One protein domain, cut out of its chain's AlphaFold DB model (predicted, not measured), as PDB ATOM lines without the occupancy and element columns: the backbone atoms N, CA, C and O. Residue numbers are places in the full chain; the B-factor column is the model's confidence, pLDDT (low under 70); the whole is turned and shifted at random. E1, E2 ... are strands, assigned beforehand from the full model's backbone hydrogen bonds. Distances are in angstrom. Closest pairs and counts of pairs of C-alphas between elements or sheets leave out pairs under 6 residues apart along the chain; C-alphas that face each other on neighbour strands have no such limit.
ATOM      1  N   THR A  77     -28.971   6.036  -7.203       98.19
ATOM      2  CA  THR A  77     -29.705   6.513  -6.026       98.19
ATOM      3  C   THR A  77     -31.147   6.820  -6.390       98.19
ATOM      4  O   THR A  77     -31.399   7.419  -7.435       98.19
ATOM      5  N   SER A  78     -32.090   6.477  -5.520       97.38
ATOM      6  CA  SER A  78     -33.491   6.888  -5.661       97.38
ATOM      7  C   SER A  78     -34.109   7.205  -4.307       97.38
ATOM      8  O   SER A  78     -33.618   6.746  -3.277       97.38
ATOM      9  N   ALA A  79     -35.237   7.914  -4.302       98.06
ATOM     10  CA  ALA A  79     -36.102   7.930  -3.129       98.06
ATOM     11  C   ALA A  79     -36.559   6.500  -2.778       98.06
ATOM     12  O   ALA A  79     -36.579   5.607  -3.636       98.06
ATOM     13  N   GLY A  80     -36.919   6.296  -1.517       97.88
ATOM     14  CA  GLY A  80     -37.341   5.008  -0.987       97.88
ATOM     15  C   GLY A  80     -38.020   5.135   0.367       97.88
ATOM     16  O   GLY A  80     -38.455   6.219   0.765       97.88
ATOM     17  N   CYS A  81     -38.087   4.031   1.099       97.62
ATOM     18  CA  CYS A  81     -38.548   4.021   2.482       97.62
ATOM     19  C   CYS A  81     -37.932   2.877   3.283       97.62
ATOM     20  O   CYS A  81     -37.294   1.982   2.736       97.62
ATOM     21  N   GLU A  82     -38.152   2.898   4.589       96.25
ATOM     22  CA  GLU A  82     -37.840   1.809   5.509       96.25
ATOM     23  C   GLU A  82     -38.990   1.584   6.487       96.25
ATOM     24  O   GLU A  82     -39.829   2.461   6.709       96.25
ATOM     25  N   ASN A  83     -39.009   0.407   7.106       93.94
ATOM     26  CA  ASN A  83     -39.976   0.089   8.143       93.94
ATOM     27  C   ASN A  83     -39.654   0.865   9.432       93.94
ATOM     28  O   ASN A  83     -38.537   0.792   9.939       93.94
ATOM     29  N   LYS A  84     -40.638   1.564  10.006       92.25
ATOM     30  CA  LYS A  84     -40.476   2.312  11.267       92.25
ATOM     31  C   LYS A  84     -40.079   1.433  12.450       92.25
ATOM     32  O   LYS A  84     -39.280   1.853  13.284       92.25
ATOM     33  N   ASP A  85     -40.620   0.220  12.516       90.06
ATOM     34  CA  ASP A  85     -40.363  -0.733  13.602       90.06
ATOM     35  C   ASP A  85     -39.004  -1.429  13.450       90.06
ATOM     36  O   ASP A  85     -38.477  -2.016  14.400       90.06
ATOM     37  N   CYS A  86     -38.439  -1.389  12.244       91.94
ATOM     38  CA  CYS A  86     -37.178  -2.024  11.900       91.94
ATOM     39  C   CYS A  86     -36.460  -1.178  10.846       91.94
ATOM     40  O   CYS A  86     -36.439  -1.555   9.673       91.94
ATOM     41  N   PRO A  87     -35.919  -0.009  11.236       93.06
ATOM     42  CA  PRO A  87     -35.166   0.825  10.317       93.06
ATOM     43  C   PRO A  87     -33.833   0.152   9.982       93.06
ATOM     44  O   PRO A  87     -33.337  -0.716  10.713       93.06
ATOM     45  N   VAL A  88     -33.202   0.597   8.904       93.38
ATOM     46  CA  VAL A  88     -31.901   0.112   8.433       93.38
ATOM     47  C   VAL A  88     -30.842   0.144   9.533       93.38
ATOM     48  O   VAL A  88     -30.058  -0.795   9.670       93.38
ATOM     49  N   SER A  89     -30.841   1.196  10.355       92.00
ATOM     50  CA  SER A  89     -29.907   1.365  11.477       92.00
ATOM     51  C   SER A  89     -30.011   0.266  12.541       92.00
ATOM     52  O   SER A  89     -29.089   0.100  13.335       92.00
ATOM     53  N   LYS A  90     -31.105  -0.506  12.545       91.56
ATOM     54  CA  LYS A  90     -31.358  -1.620  13.468       91.56
ATOM     55  C   LYS A  90     -31.349  -2.995  12.788       91.56
ATOM     56  O   LYS A  90     -31.761  -3.977  13.402       91.56
ATOM     57  N   GLY A  91     -30.870  -3.076  11.544       91.19
ATOM     58  CA  GLY A  91     -30.851  -4.316  10.759       91.19
ATOM     59  C   GLY A  91     -32.098  -4.528   9.897       91.19
ATOM     60  O   GLY A  91     -32.330  -5.636   9.416       91.19
ATOM     61  N   GLY A  92     -32.903  -3.487   9.687       94.50
ATOM     62  CA  GLY A  92     -33.966  -3.488   8.686       94.50
ATOM     63  C   GLY A  92     -33.447  -3.433   7.251       94.50
ATOM     64  O   GLY A  92     -32.307  -3.029   7.004       94.50
ATOM     65  N   GLN A  93     -34.293  -3.805   6.293       96.25
ATOM     66  CA  GLN A  93     -34.079  -3.474   4.880       96.25
ATOM     67  C   GLN A  93     -34.676  -2.104   4.535       96.25
ATOM     68  O   GLN A  93     -35.718  -1.718   5.072       96.25
ATOM     69  N   ASP A  94     -34.039  -1.401   3.598       97.25
ATOM     70  CA  ASP A  94     -34.681  -0.303   2.871       97.25
ATOM     71  C   ASP A  94     -35.410  -0.838   1.629       97.25
ATOM     72  O   ASP A  94     -35.217  -1.976   1.202       97.25
ATOM     73  N   TYR A  95     -36.296  -0.025   1.069       97.88
ATOM     74  CA  TYR A  95     -37.049  -0.309  -0.147       97.88
ATOM     75  C   TYR A  95     -36.647   0.719  -1.201       97.88
ATOM     76  O   TYR A  95     -36.825   1.922  -0.996       97.88
ATOM     77  N   ILE A  96     -36.110   0.251  -2.328       98.25
ATOM     78  CA  ILE A  96     -35.792   1.106  -3.476       98.25
ATOM     79  C   ILE A  96     -37.099   1.516  -4.166       98.25
ATOM     80  O   ILE A  96     -37.928   0.669  -4.503       98.25
ATOM     81  N   GLY A  97     -37.265   2.817  -4.409       97.12
ATOM     82  CA  GLY A  97     -38.464   3.381  -5.023       97.12
ATOM     83  C   GLY A  97     -39.642   3.506  -4.052       97.12
ATOM     84  O   GLY A  97     -39.562   3.156  -2.880       97.12
ATOM     85  N   THR A  98     -40.767   4.028  -4.542       95.50
ATOM     86  CA  THR A  98     -41.924   4.388  -3.700       95.50
ATOM     87  C   THR A  98     -43.044   3.347  -3.678       95.50
ATOM     88  O   THR A  98     -44.002   3.499  -2.922       95.50
ATOM     89  N   LEU A  99     -42.922   2.262  -4.455       94.44
ATOM     90  CA  LEU A  99     -43.974   1.249  -4.626       94.44
ATOM     91  C   LEU A  99     -44.422   0.613  -3.298       94.44
ATOM     92  O   LEU A  99     -45.598   0.315  -3.116       94.44
ATOM     93  N   SER A 100     -43.493   0.422  -2.360       94.50
ATOM     94  CA  SER A 100     -43.764  -0.175  -1.042       94.50
ATOM     95  C   SER A 100     -43.951   0.858   0.075       94.50
ATOM     96  O   SER A 100     -44.050   0.481   1.241       94.50
ATOM     97  N   CYS A 101     -44.014   2.147  -0.263       95.06
ATOM     98  CA  CYS A 101     -43.941   3.247   0.702       95.06
ATOM     99  C   CYS A 101     -45.287   3.924   0.984       95.06
ATOM    100  O   CYS A 101     -45.333   4.897   1.730       95.06
ATOM    101  N   GLY A 102     -46.381   3.423   0.399       93.44
ATOM    102  CA  GLY A 102     -47.709   4.034   0.526       93.44
ATOM    103  C   GLY A 102     -48.306   3.974   1.937       93.44
ATOM    104  O   GLY A 102     -49.137   4.807   2.285       93.44
ATOM    105  N   ASP A 103     -47.873   3.025   2.772       93.31
ATOM    106  CA  ASP A 103     -48.313   2.937   4.165       93.31
ATOM    107  C   ASP A 103     -47.482   3.862   5.062       93.31
ATOM    108  O   ASP A 103     -46.495   3.461   5.687       93.31
ATOM    109  N   THR A 104     -47.904   5.119   5.140       93.12
ATOM    110  CA  THR A 104     -47.237   6.155   5.936       93.12
ATOM    111  C   THR A 104     -47.335   5.922   7.442       93.12
ATOM    112  O   THR A 104     -46.582   6.538   8.199       93.12
ATOM    113  N   ALA A 105     -48.211   5.029   7.917       92.88
ATOM    114  CA  ALA A 105     -48.261   4.655   9.326       92.88
ATOM    115  C   ALA A 105     -47.074   3.753   9.689       92.88
ATOM    116  O   ALA A 105     -46.487   3.943  10.755       92.88
ATOM    117  N   ARG A 106     -46.672   2.848   8.785       90.75
ATOM    118  CA  ARG A 106     -45.607   1.851   9.013       90.75
ATOM    119  C   ARG A 106     -44.257   2.177   8.379       90.75
ATOM    120  O   ARG A 106     -43.256   1.608   8.807       90.75
ATOM    121  N   MET A 107     -44.210   3.073   7.398       95.06
ATOM    122  CA  MET A 107     -42.990   3.378   6.646       95.06
ATOM    123  C   MET A 107     -42.489   4.802   6.900       95.06
ATOM    124  O   MET A 107     -43.279   5.746   6.950       95.06
ATOM    125  N   ASN A 108     -41.172   4.956   7.045       95.81
ATOM    126  CA  ASN A 108     -40.484   6.247   7.005       95.81
ATOM    127  C   ASN A 108     -39.912   6.476   5.602       95.81
ATOM    128  O   ASN A 108     -39.262   5.571   5.075       95.81
ATOM    129  N   PRO A 109     -40.105   7.658   4.992       97.25
ATOM    130  CA  PRO A 109     -39.480   7.975   3.715       97.25
ATOM    131  C   PRO A 109     -37.960   8.127   3.868       97.25
ATOM    132  O   PRO A 109     -37.471   8.687   4.848       97.25
ATOM    133  N   ILE A 110     -37.222   7.681   2.854       97.38
ATOM    134  CA  ILE A 110     -35.779   7.880   2.707       97.38
ATOM    135  C   ILE A 110     -35.545   8.691   1.434       97.38
ATOM    136  O   ILE A 110     -35.984   8.305   0.350       97.38
ATOM    137  N   ALA A 111     -34.822   9.806   1.552       97.06
ATOM    138  CA  ALA A 111     -34.556  10.693   0.420       97.06
ATOM    139  C   ALA A 111     -33.642  10.055  -0.643       97.06
ATOM    140  O   ALA A 111     -33.827  10.292  -1.833       97.06
ATOM    141  N   SER A 112     -32.659   9.252  -0.219       97.56
ATOM    142  CA  SER A 112     -31.684   8.625  -1.113       97.56
ATOM    143  C   SER A 112     -31.266   7.241  -0.611       97.56
ATOM    144  O   SER A 112     -30.515   7.109   0.354       97.56
ATOM    145  N   VAL A 113     -31.760   6.203  -1.282       98.12
ATOM    146  CA  VAL A 113     -31.302   4.817  -1.169       98.12
ATOM    147  C   VAL A 113     -30.289   4.576  -2.283       98.12
ATOM    148  O   VAL A 113     -30.633   4.677  -3.460       98.12
ATOM    149  N   LYS A 114     -29.038   4.270  -1.919       98.06
ATOM    150  CA  LYS A 114     -27.961   3.929  -2.860       98.06
ATOM    151  C   LYS A 114     -27.875   2.416  -3.045       98.06
ATOM    152  O   LYS A 114     -27.828   1.692  -2.053       98.06
ATOM    153  N   TYR A 115     -27.777   1.961  -4.288       98.50
ATOM    154  CA  TYR A 115     -27.710   0.538  -4.628       98.50
ATOM    155  C   TYR A 115     -26.817   0.273  -5.843       98.50
ATOM    156  O   TYR A 115     -26.518   1.181  -6.625       98.50
ATOM    157  N   ASP A 116     -26.386  -0.979  -5.993       98.75
ATOM    158  CA  ASP A 116     -25.671  -1.437  -7.180       98.75
ATOM    159  C   ASP A 116     -26.652  -1.705  -8.328       98.75
ATOM    160  O   ASP A 116     -27.644  -2.422  -8.162       98.75
TER     161      ASP A 116
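AT A GLANCE: This is residues 77 to 116 of the 260 residues of the protein "Pectin lyase" of Verticillium alfalfae (strain VaMs.102 / ATCC MYA-4576 / FGSC 10136) (UniProt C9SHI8). A small three-stranded antiparallel sheet makes the domain, with E1 in the middle, short E2 along one side of it and long E3 along the other. E3 folds sharply at residue 111, and Val 113 beyond the bend comes near Ile 96 of E2; two loops, residues 84 to 93 and 97 to 106, join the strands. The printed part has 40 residues with three named strands, E1, E2 and E3 along the chain, and no named helix; the sheet order is E2, E1, E3 and the class is all strand. It is compact, with a radius of gyration of the C-alphas of 9.2 A and spans of 26 by 21 by 12 A.

IN THESE COORDINATES: E1 is residues 77 to 83, 18.6 A long, and begins at C-alpha 77 (-29.705, 6.513, -6.026). E2 is residues 94 to 96, 6.6 A from first to last C-alpha. E3 is residues 107 to 116, 22.7 A long, ending at C-alpha 116 (-25.671, -1.437, -7.180).

HOW THE PARTS SIT: E1 is the inner strand; E2 and E3 are edge strands. E1 and E2 form an antiparallel hairpin, their directions at 141 degrees, with N 95 and O 81 within hydrogen-bond range at 2.8 A. E1 and E3 are antiparallel at 135 degrees, with N 110 and O 80 at 2.8 A and N 78 and O 113 at 3.1 A, both within hydrogen-bond range. E3 bends by 78 degrees at residue 111. The closest C-alphas of E2 and E3, those of Ile 96 and Val 113, are 6.3 A apart.

THE WHOLE: The C-alphas of Ala 105 and Asp 116, the two farthest apart, are 28.6 A apart. The printed part has no cut, and both links are short. The mean pLDDT of the printed part is 95.3, and no printed residue is under 70.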